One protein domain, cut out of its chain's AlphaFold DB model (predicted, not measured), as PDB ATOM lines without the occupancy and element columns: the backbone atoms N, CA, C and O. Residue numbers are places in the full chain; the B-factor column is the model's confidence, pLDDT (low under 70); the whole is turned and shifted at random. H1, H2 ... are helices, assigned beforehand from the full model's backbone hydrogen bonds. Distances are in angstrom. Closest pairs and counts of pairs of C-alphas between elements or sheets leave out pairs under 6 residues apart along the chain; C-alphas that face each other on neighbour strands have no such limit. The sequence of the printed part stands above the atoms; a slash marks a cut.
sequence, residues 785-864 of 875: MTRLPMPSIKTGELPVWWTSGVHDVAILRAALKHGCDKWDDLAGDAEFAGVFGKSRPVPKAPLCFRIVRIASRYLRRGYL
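AT A GLANCE: This is residues 785 to 864 of the 875 residues of an uncharacterized protein of Micromonas commoda (strain RCC299 / NOUM17 / CCMP2709) (UniProt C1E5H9). Helix H1 stands in the middle, with the long helix H4 crossing it nearly at right angles on one side and the short helix H3 lying beside it, antiparallel, on the other. The small helix H2 sits near the last residues of H1, and before H1 the printed part opens with a 22-residue stretch, residues 785 to 806, that holds no named element and sweeps round in a wide loop. There are 80 residues printed, with four named helices in the order H1, H2, H3, H4 and no named strand; the class is all helix. The whole is compact, with a radius of gyration of the C-alphas of 11.9 A, and rounded, with spans of 34 by 26 by 22 A.

HOW THE PARTS SIT: H1, residues 807 to 818, is the hub and touches the three other helices. H2, residues 824 to 827, only just touches H1, with 3 pairs of C-alphas within 8 A; H1 touches it with residues 814 to 818 alone, and the closest C-alphas, those of Ala 814 and Leu 826, are 6.5 A apart. H3, residues 830 to 836, touches H1 at a shallow tilt of 22 degrees, opposite ways, the closest C-alphas being those of Ala 810 and Phe 832 at 6.2 A. H2 and H3 touch only at the corner by their link, and only just, with 3 pairs within 8 A; the closest C-alphas are those of Ala 827 and Ala 833, 5.9 A apart. H4, residues 845 to 863, touches H1 with residues 848 to 852 alone; the two are about perpendicular, at 81 degrees, and the closest C-alphas, those of Leu 812 and Val 852, are 6.1 A apart. H3 and H4 are apart. H2 and H4 are only just apart, with their closest C-alphas at 8.3 A. Every O i to N i+4 pair is within hydrogen-bond range in H1, against 14 of 15 in H4 and 1 of 3 in H3, where 2 of 4 O i to N i+3 pairs are; H2 is too short for an O i to N i+4 pair, and its one O i to N i+3 pair is within range.

IN THESE COORDINATES: The C-alpha of Met 785 is at (145.684, 196.917, 269.603). H1 begins with C-alpha 807 at (142.323, 207.022, 273.534) and is 16.2 A long from first to last C-alpha. H2 measures 5.3 A and H3 10.2 A. H4, the longest helix, spans 25.4 A and ends with C-alpha 863 at (137.661, 193.225, 260.949).

THE WHOLE: The two C-alphas farthest apart, those of Ser 839 and Leu 864, are 36.1 A apart. The printed part has no cut. The links from H1 to H2 and from H2 to H3 are tight, and that from H3 to H4 is short. The mean pLDDT of the printed part is 80.2; it is under 70 at residues 795 to 796, 825 to 828 and 837 to 839.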
ATOM      1  N   MET A 785     146.958 196.175 269.597       79.06
ATOM      2  CA  MET A 785     145.684 196.917 269.603       79.06
ATOM      3  C   MET A 785     145.665 198.209 268.749       79.06
ATOM      4  O   MET A 785     144.615 198.589 268.245       79.06
ATOM      5  N   THR A 786     146.805 198.883 268.541       78.62
ATOM      6  CA  THR A 786     146.913 200.095 267.693       78.62
ATOM      7  C   THR A 786     146.698 199.838 266.200       78.62
ATOM      8  O   THR A 786     146.567 200.786 265.433       78.62
ATOM      9  N   ARG A 787     146.690 198.571 265.780       79.56
ATOM     10  CA  ARG A 787     146.529 198.137 264.384       79.56
ATOM     11  C   ARG A 787     145.086 197.801 264.028       79.56
ATOM     12  O   ARG A 787     144.787 197.508 262.874       79.56
ATOM     13  N   LEU A 788     144.202 197.806 265.021       82.38
ATOM     14  CA  LEU A 788     142.789 197.568 264.803       82.38
ATOM     15  C   LEU A 788     142.189 198.726 263.999       82.38
ATOM     16  O   LEU A 788     142.469 199.885 264.314       82.38
ATOM     17  N   PRO A 789     141.341 198.451 262.990       83.12
ATOM     18  CA  PRO A 789     140.621 199.498 262.285       83.12
ATOM     19  C   PRO A 789     139.578 200.083 263.240       83.12
ATOM     20  O   PRO A 789     138.471 199.566 263.385       83.12
ATOM     21  N   MET A 790     139.959 201.140 263.952       83.62
ATOM     22  CA  MET A 790     139.077 201.801 264.904       83.62
ATOM     23  C   MET A 790     138.093 202.706 264.156       83.62
ATOM     24  O   MET A 790     138.516 203.516 263.328       83.62
ATOM     25  N   PRO A 791     136.781 202.610 264.431       78.69
ATOM     26  CA  PRO A 791     135.822 203.543 263.861       78.69
ATOM     27  C   PRO A 791     136.062 204.949 264.423       78.69
ATOM     28  O   PRO A 791     136.490 205.101 265.566       78.69
ATOM     29  N   SER A 792     135.695 205.990 263.671       78.50
ATOM     30  CA  SER A 792     135.551 207.334 264.244       78.50
ATOM     31  C   SER A 792     134.371 207.324 265.222       78.50
ATOM     32  O   SER A 792     133.207 207.411 264.821       78.50
ATOM     33  N   ILE A 793     134.661 207.148 266.514       79.62
ATOM     34  CA  ILE A 793     133.647 207.146 267.569       79.62
ATOM     35  C   ILE A 793     133.238 208.596 267.821       79.62
ATOM     36  O   ILE A 793     133.942 209.353 268.475       79.62
ATOM     37  N   LYS A 794     132.080 208.984 267.282       71.69
ATOM     38  CA  LYS A 794     131.456 210.293 267.502       71.69
ATOM     39  C   LYS A 794     130.335 210.168 268.534       71.69
ATOM     40  O   LYS A 794     129.156 210.147 268.184       71.69
ATOM     41  N   THR A 795     130.687 210.033 269.811       69.00
ATOM     42  CA  THR A 795     129.728 210.214 270.915       69.00
ATOM     43  C   THR A 795     129.791 211.660 271.397       69.00
ATOM     44  O   THR A 795     130.870 212.144 271.709       69.00
ATOM     45  N   GLY A 796     128.647 212.351 271.489       69.81
ATOM     46  CA  GLY A 796     128.581 213.756 271.943       69.81
ATOM     47  C   GLY A 796     128.971 213.988 273.411       69.81
ATOM     48  O   GLY A 796     128.957 215.117 273.875       69.81
ATOM     49  N   GLU A 797     129.304 212.912 274.125       72.75
ATOM     50  CA  GLU A 797     129.817 212.880 275.499       72.75
ATOM     51  C   GLU A 797     131.363 212.858 275.549       72.75
ATOM     52  O   GLU A 797     131.937 212.769 276.630       72.75
ATOM     53  N   LEU A 798     132.060 212.877 274.400       81.12
ATOM     54  CA  LEU A 798     133.528 212.860 274.368       81.12
ATOM     55  C   LEU A 798     134.113 214.236 274.723       81.12
ATOM     56  O   LEU A 798     133.665 215.241 274.167       81.12
ATOM     57  N   PRO A 799     135.154 214.294 275.573       81.12
ATOM     58  CA  PRO A 799     135.882 215.530 275.842       81.12
ATOM     59  C   PRO A 799     136.491 216.145 274.575       81.12
ATOM     60  O   PRO A 799     136.933 215.430 273.679       81.12
ATOM     61  N   VAL A 800     136.619 217.474 274.531       80.81
ATOM     62  CA  VAL A 800     137.211 218.205 273.386       80.81
ATOM     63  C   VAL A 800     138.659 217.773 273.099       80.81
ATOM     64  O   VAL A 800     139.114 217.805 271.960       80.81
ATOM     65  N   TRP A 801     139.382 217.306 274.120       84.50
ATOM     66  CA  TRP A 801     140.742 216.779 273.993       84.50
ATOM     67  C   TRP A 801     140.820 215.334 273.455       84.50
ATOM     68  O   TRP A 801     141.923 214.789 273.330       84.50
ATOM     69  N   TRP A 802     139.685 214.694 273.146       86.94
ATOM     70  CA  TRP A 802     139.615 213.296 272.717       86.94
ATOM     71  C   TRP A 802     140.156 213.073 271.300       86.94
ATOM     72  O   TRP A 802     139.471 213.243 270.294       86.94
ATOM     73  N   THR A 803     141.390 212.588 271.218       85.44
ATOM     74  CA  THR A 803     141.960 212.042 269.981       85.44
ATOM     75  C   THR A 803     141.415 210.635 269.722       85.44
ATOM     76  O   THR A 803     141.792 209.687 270.422       85.44
ATOM     77  N   SER A 804     140.542 210.494 268.719       83.06
ATOM     78  CA  SER A 804     140.052 209.190 268.251       83.06
ATOM     79  C   SER A 804     141.198 208.296 267.759       83.06
ATOM     80  O   SER A 804     142.227 208.781 267.294       83.06
ATOM     81  N   GLY A 805     141.041 206.981 267.884       80.88
ATOM     82  CA  GLY A 805     142.064 205.979 267.570       80.88
ATOM     83  C   GLY A 805     143.174 205.860 268.622       80.88
ATOM     84  O   GLY A 805     143.661 204.759 268.850       80.88
ATOM     85  N   VAL A 806     143.534 206.942 269.323       85.38
ATOM     86  CA  VAL A 806     144.538 206.910 270.405       85.38
ATOM     87  C   VAL A 806     143.898 206.493 271.730       85.38
ATOM     88  O   VAL A 806     144.219 205.435 272.275       85.38
ATOM     89  N   HIS A 807     142.950 207.286 272.235       86.69
ATOM     90  CA  HIS A 807     142.323 207.022 273.534       86.69
ATOM     91  C   HIS A 807     141.349 205.832 273.474       86.69
ATOM     92  O   HIS A 807     141.235 205.076 274.439       86.69
ATOM     93  N   ASP A 808     140.710 205.596 272.319       87.12
ATOM     94  CA  ASP A 808     139.850 204.423 272.114       87.12
ATOM     95  C   ASP A 808     140.658 203.115 272.262       87.12
ATOM     96  O   ASP A 808     140.231 202.185 272.944       87.12
ATOM     97  N   VAL A 809     141.867 203.058 271.681       88.12
ATOM     98  CA  VAL A 809     142.791 201.912 271.796       88.12
ATOM     99  C   VAL A 809     143.321 201.748 273.218       88.12
ATOM    100  O   VAL A 809     143.467 200.613 273.680       88.12
ATOM    101  N   ALA A 810     143.580 202.853 273.926       86.62
ATOM    102  CA  ALA A 810     143.945 202.802 275.338       86.62
ATOM    103  C   ALA A 810     142.841 202.115 276.158       86.62
ATOM    104  O   ALA A 810     143.144 201.174 276.889       86.62
ATOM    105  N   ILE A 811     141.571 202.497 275.960       87.31
ATOM    106  CA  ILE A 811     140.403 201.891 276.629       87.31
ATOM    107  C   ILE A 811     140.231 200.405 276.278       87.31
ATOM    108  O   ILE A 811     139.891 199.609 277.152       87.31
ATOM    109  N   LEU A 812     140.496 199.992 275.034       89.06
ATOM    110  CA  LEU A 812     140.448 198.568 274.679       89.06
ATOM    111  C   LEU A 812     141.552 197.749 275.365       89.06
ATOM    112  O   LEU A 812     141.292 196.636 275.824       89.06
ATOM    113  N   ARG A 813     142.783 198.278 275.445       86.50
ATOM    114  CA  ARG A 813     143.909 197.607 276.126       86.50
ATOM    115  C   ARG A 813     143.627 197.464 277.618       86.50
ATOM    116  O   ARG A 813     143.781 196.383 278.176       86.50
ATOM    117  N   ALA A 814     143.165 198.552 278.217       84.31
ATOM    118  CA  ALA A 814     142.646 198.630 279.569       84.31
ATOM    119  C   ALA A 814     141.623 197.526 279.882       84.31
ATOM    120  O   ALA A 814     141.828 196.725 280.794       84.31
ATOM    121  N   ALA A 815     140.564 197.444 279.072       87.44
ATOM    122  CA  ALA A 815     139.482 196.481 279.239       87.44
ATOM    123  C   ALA A 815     139.946 195.015 279.127       87.44
ATOM    124  O   ALA A 815     139.388 194.152 279.802       87.44
ATOM    125  N   LEU A 816     140.977 194.724 278.321       86.88
ATOM    126  CA  LEU A 816     141.592 193.391 278.271       86.88
ATOM    127  C   LEU A 816     142.488 193.078 279.479       86.88
ATOM    128  O   LEU A 816     142.533 191.925 279.895       86.88
ATOM    129  N   LYS A 817     143.198 194.074 280.027       84.94
ATOM    130  CA  LYS A 817     144.159 193.905 281.133       84.94
ATOM    131  C   LYS A 817     143.466 193.781 282.495       84.94
ATOM    132  O   LYS A 817     143.815 192.904 283.278       84.94
ATOM    133  N   HIS A 818     142.462 194.621 282.755       83.44
ATOM    134  CA  HIS A 818     141.794 194.725 284.066       83.44
ATOM    135  C   HIS A 818     140.356 194.186 284.073       83.44
ATOM    136  O   HIS A 818     139.813 193.860 285.130       83.44
ATOM    137  N   GLY A 819     139.761 194.017 282.892       82.81
ATOM    138  CA  GLY A 819     138.358 193.656 282.715       82.81
ATOM    139  C   GLY A 819     137.468 194.862 282.410       82.81
ATOM    140  O   GLY A 819     137.892 196.013 282.456       82.81
ATOM    141  N   CYS A 820     136.202 194.602 282.081       77.69
ATOM    142  CA  CYS A 820     135.263 195.635 281.629       77.69
ATOM    143  C   CYS A 820     134.355 196.211 282.739       77.69
ATOM    144  O   CYS A 820     133.409 196.936 282.417       77.69
ATOM    145  N   ASP A 821     134.598 195.865 284.005       70.88
ATOM    146  CA  ASP A 821     133.841 196.343 285.179       70.88
ATOM    147  C   ASP A 821     134.724 197.059 286.223       70.88
ATOM    148  O   ASP A 821     134.201 197.804 287.042       70.88
ATOM    149  N   LYS A 822     136.053 196.902 286.158       72.38
ATOM    150  CA  LYS A 822     137.042 197.496 287.078       72.38
ATOM    151  C   LYS A 822     137.681 198.746 286.465       72.38
ATOM    152  O   LYS A 822     138.819 198.719 286.004       72.38
ATOM    153  N   TRP A 823     136.907 199.825 286.382       70.62
ATOM    154  CA  TRP A 823     137.340 201.066 285.723       70.62
ATOM    155  C   TRP A 823     138.212 201.960 286.612       70.62
ATOM    156  O   TRP A 823     138.959 202.776 286.080       70.62
ATOM    157  N   ASP A 824     138.187 201.768 287.929       70.56
ATOM    158  CA  ASP A 824     138.974 202.561 288.884       70.56
ATOM    159  C   ASP A 824     140.405 202.018 289.023       70.56
ATOM    160  O   ASP A 824     141.367 202.785 288.944       70.56
ATOM    161  N   ASP A 825     140.562 200.684 289.043       69.94
ATOM    162  CA  ASP A 825     141.855 199.981 288.884       69.94
ATOM    163  C   ASP A 825     142.622 200.484 287.639       69.94
ATOM    164  O   ASP A 825     143.854 200.499 287.592       69.94
ATOM    165  N   LEU A 826     141.878 200.939 286.628       67.25
ATOM    166  CA  LEU A 826     142.391 201.476 285.378       67.25
ATOM    167  C   LEU A 826     143.063 202.842 285.515       67.25
ATOM    168  O   LEU A 826     144.062 203.100 284.845       67.25
ATOM    169  N   ALA A 827     142.527 203.715 286.367       65.38
ATOM    170  CA  ALA A 827     143.108 205.030 286.620       65.38
ATOM    171  C   ALA A 827     144.463 204.918 287.343       65.38
ATOM    172  O   ALA A 827     145.328 205.776 287.162       65.38
ATOM    173  N   GLY A 828     144.675 203.829 288.095       68.38
ATOM    174  CA  GLY A 828     145.956 203.481 288.713       68.38
ATOM    175  C   GLY A 828     146.999 202.874 287.762       68.38
ATOM    176  O   GLY A 828     148.174 202.790 288.121       68.38
ATOM    177  N   ASP A 829     146.624 202.461 286.546       75.81
ATOM    178  CA  ASP A 829     147.559 201.865 285.589       75.81
ATOM    179  C   ASP A 829     148.399 202.942 284.883       75.81
ATOM    180  O   ASP A 829     147.922 203.664 284.005       75.81
ATOM    181  N   ALA A 830     149.685 203.016 285.233       73.44
ATOM    182  CA  ALA A 830     150.625 203.992 284.687       73.44
ATOM    183  C   ALA A 830     150.748 203.956 283.148       73.44
ATOM    184  O   ALA A 830     150.976 205.001 282.534       73.44
ATOM    185  N   GLU A 831     150.568 202.792 282.506       73.31
ATOM    186  CA  GLU A 831     150.606 202.674 281.038       73.31
ATOM    187  C   GLU A 831     149.345 203.239 280.371       73.31
ATOM    188  O   GLU A 831     149.386 203.645 279.209       73.31
ATOM    189  N   PHE A 832     148.221 203.247 281.091       75.94
ATOM    190  CA  PHE A 832     146.944 203.779 280.626       75.94
ATOM    191  C   PHE A 832     146.825 205.273 280.947       75.94
ATOM    192  O   PHE A 832     146.645 206.079 280.033       75.94
ATOM    193  N   ALA A 833     147.020 205.661 282.211       73.81
ATOM    194  CA  ALA A 833     146.998 207.052 282.663       73.81
ATOM    195  C   ALA A 833     148.023 207.926 281.911       73.81
ATOM    196  O   ALA A 833     147.738 209.077 281.569       73.81
ATOM    197  N   GLY A 834     149.183 207.360 281.552       75.00
ATOM    198  CA  GLY A 834     150.199 208.031 280.739       75.00
ATOM    199  C   GLY A 834     149.725 208.484 279.349       75.00
ATOM    200  O   GLY A 834     150.297 209.430 278.811       75.00
ATOM    201  N   VAL A 835     148.673 207.876 278.783       79.94
ATOM    202  CA  VAL A 835     148.088 208.279 277.484       79.94
ATOM    203  C   VAL A 835     147.246 209.552 277.612       79.94
ATOM    204  O   VAL A 835     147.239 210.379 276.702       79.94
ATOM    205  N   PHE A 836     146.562 209.731 278.743       74.25
ATOM    206  CA  PHE A 836     145.764 210.927 279.034       74.25
ATOM    207  C   PHE A 836     146.656 212.079 279.526       74.25
ATOM    208  O   PHE A 836     146.407 213.244 279.218       74.25
ATOM    209  N   GLY A 837     147.755 211.752 280.208       65.81
ATOM    210  CA  GLY A 837     148.714 212.723 280.721       65.81
ATOM    211  C   GLY A 837     148.251 213.390 282.019       65.81
ATOM    212  O   GLY A 837     147.103 213.276 282.437       65.81
ATOM    213  N   LYS A 838     149.167 214.111 282.676       60.78
ATOM    214  CA  LYS A 838     149.007 214.590 284.067       60.78
ATOM    215  C   LYS A 838     147.858 215.584 284.314       60.78
ATOM    216  O   LYS A 838     147.621 215.929 285.464       60.78
ATOM    217  N   SER A 839     147.197 216.079 283.269       58.81
ATOM    218  CA  SER A 839     146.179 217.137 283.338       58.81
ATOM    219  C   SER A 839     144.828 216.758 282.717       58.81
ATOM    220  O   SER A 839     143.981 217.632 282.543       58.81
ATOM    221  N   ARG A 840     144.605 215.484 282.355       72.31
ATOM    222  CA  ARG A 840     143.336 215.027 281.762       72.31
ATOM    223  C   ARG A 840     142.734 213.889 282.594       72.31
ATOM    224  O   ARG A 840     143.412 212.878 282.776       72.31
ATOM    225  N   PRO A 841     141.486 214.011 283.081       72.25
ATOM    226  CA  PRO A 841     140.846 212.947 283.844       72.25
ATOM    227  C   PRO A 841     140.485 211.754 282.948       72.25
ATOM    228  O   PRO A 841     140.125 211.917 281.778       72.25
ATOM    229  N   VAL A 842     140.543 210.549 283.517       71.94
ATOM    230  CA  VAL A 842     140.031 209.330 282.876       71.94
ATOM    231  C   VAL A 842     138.507 209.461 282.697       71.94
ATOM    232  O   VAL A 842     137.833 209.931 283.615       71.94
ATOM    233  N   PRO A 843     137.921 209.078 281.545       77.56
ATOM    234  CA  PRO A 843     136.475 209.181 281.360       77.56
ATOM    235  C   PRO A 843     135.699 208.226 282.275       77.56
ATOM    236  O   PRO A 843     136.142 207.111 282.549       77.56
ATOM    237  N   LYS A 844     134.489 208.628 282.684       82.44
ATOM    238  CA  LYS A 844     133.611 207.813 283.540       82.44
ATOM    239  C   LYS A 844     133.311 206.438 282.923       82.44
ATOM    240  O   LYS A 844     133.063 206.323 281.717       82.44
ATOM    241  N   ALA A 845     133.224 205.413 283.774       81.62
ATOM    242  CA  ALA A 845     132.977 204.014 283.407       81.62
ATOM    243  C   ALA A 845     131.876 203.778 282.338       81.62
ATOM    244  O   ALA A 845     132.117 202.998 281.407       81.62
ATOM    245  N   PRO A 846     130.701 204.455 282.361       85.06
ATOM    246  CA  PRO A 846     129.667 204.254 281.342       85.06
ATOM    247  C   PRO A 846     130.106 204.665 279.930       85.06
ATOM    248  O   PRO A 846     129.735 204.006 278.955       85.06
ATOM    249  N   LEU A 847     130.911 205.728 279.808       83.94
ATOM    250  CA  LEU A 847     131.453 206.194 278.531       83.94
ATOM    251  C   LEU A 847     132.539 205.235 278.031       83.94
ATOM    252  O   LEU A 847     132.506 204.829 276.868       83.94
ATOM    253  N   CYS A 848     133.421 204.778 278.921       85.50
ATOM    254  CA  CYS A 848     134.440 203.783 278.598       85.50
ATOM    255  C   CYS A 848     133.828 202.469 278.089       85.50
ATOM    256  O   CYS A 848     134.182 201.997 277.006       85.50
ATOM    257  N   PHE A 849     132.820 201.922 278.778       88.00
ATOM    258  CA  PHE A 849     132.120 200.732 278.287       88.00
ATOM    259  C   PHE A 849     131.358 200.991 276.974       88.00
ATOM    260  O   PHE A 849     131.314 200.127 276.095       88.00
ATOM    261  N   ARG A 850     130.786 202.188 276.779       88.06
ATOM    262  CA  ARG A 850     130.132 202.569 275.515       88.06
ATOM    263  C   ARG A 850     131.115 202.568 274.341       88.06
ATOM    264  O   ARG A 850     130.747 202.065 273.279       88.06
ATOM    265  N   ILE A 851     132.338 203.061 274.546       88.50
ATOM    266  CA  ILE A 851     133.446 203.031 273.579       88.50
ATOM    267  C   ILE A 851     133.825 201.580 273.256       88.50
ATOM    268  O   ILE A 851     133.728 201.183 272.091       88.50
ATOM    269  N   VAL A 852     134.119 200.755 274.275       90.44
ATOM    270  CA  VAL A 852     134.405 199.311 274.117       90.44
ATOM    271  C   VAL A 852     133.329 198.614 273.284       90.44
ATOM    272  O   VAL A 852     133.633 197.860 272.363       90.44
ATOM    273  N   ARG A 853     132.056 198.882 273.581       90.94
ATOM    274  CA  ARG A 853     130.894 198.245 272.952       90.94
ATOM    275  C   ARG A 853     130.622 198.713 271.517       90.94
ATOM    276  O   ARG A 853     130.018 197.975 270.737       90.94
ATOM    277  N   ILE A 854     131.014 199.935 271.155       89.56
ATOM    278  CA  ILE A 854     130.954 200.421 269.766       89.56
ATOM    279  C   ILE A 854     132.103 199.806 268.965       89.56
ATOM    280  O   ILE A 854     131.860 199.225 267.904       89.56
ATOM    281  N   ALA A 855     133.324 199.881 269.501       90.06
ATOM    282  CA  ALA A 855     134.521 199.336 268.876       90.06
ATOM    283  C   ALA A 855     134.403 197.824 268.646       90.06
ATOM    284  O   ALA A 855     134.550 197.375 267.513       90.06
ATOM    285  N   SER A 856     134.035 197.039 269.663       91.19
ATOM    286  CA  SER A 856     133.890 195.583 269.537       91.19
ATOM    287  C   SER A 856     132.894 195.187 268.444       91.19
ATOM    288  O   SER A 856     133.213 194.350 267.611       91.19
ATOM    289  N   ARG A 857     131.718 195.821 268.347       90.00
ATOM    290  CA  ARG A 857     130.749 195.517 267.275       90.00
ATOM    291  C   ARG A 857     131.256 195.887 265.886       90.00
ATOM    292  O   ARG A 857     130.932 195.181 264.929       90.00
ATOM    293  N   TYR A 858     131.991 196.992 265.767       89.56
ATOM    294  CA  TYR A 858     132.614 197.396 264.510       89.56
ATOM    295  C   TYR A 858     133.677 196.377 264.092       89.56
ATOM    296  O   TYR A 858     133.620 195.845 262.987       89.56
ATOM    297  N   LEU A 859     134.575 196.028 265.014       89.44
ATOM    298  CA  LEU A 859     135.648 195.065 264.803       89.44
ATOM    299  C   LEU A 859     135.113 193.656 264.518       89.44
ATOM    300  O   LEU A 859     135.555 193.030 263.559       89.44
ATOM    301  N   ARG A 860     134.100 193.177 265.255       87.44
ATOM    302  CA  ARG A 860     133.484 191.866 264.999       87.44
ATOM    303  C   ARG A 860     132.957 191.786 263.567       87.44
ATOM    304  O   ARG A 860     133.325 190.877 262.837       87.44
ATOM    305  N   ARG A 861     132.176 192.782 263.133       86.00
ATOM    306  CA  ARG A 861     131.553 192.798 261.797       86.00
ATOM    307  C   ARG A 861     132.532 193.077 260.658       86.00
ATOM    308  O   ARG A 861     132.439 192.424 259.629       86.00
ATOM    309  N   GLY A 862     133.401 194.073 260.814       83.56
ATOM    310  CA  GLY A 862     134.269 194.570 259.744       83.56
ATOM    311  C   GLY A 862     135.647 193.915 259.707       83.56
ATOM    312  O   GLY A 862     136.125 193.569 258.635       83.56
ATOM    313  N   TYR A 863     136.283 193.724 260.866       84.31
ATOM    314  CA  TYR A 863     137.661 193.225 260.949       84.31
ATOM    315  C   TYR A 863     137.737 191.697 261.063       84.31
ATOM    316  O   TYR A 863     138.557 191.064 260.396       84.31
ATOM    317  N   LEU A 864     136.859 191.084 261.861       83.31
ATOM    318  CA  LEU A 864     136.753 189.625 261.974       83.31
ATOM    319  C   LEU A 864     135.809 189.007 260.929       83.31
ATOM    320  O   LEU A 864     135.859 187.800 260.729       83.31
TER     321      LEU A 864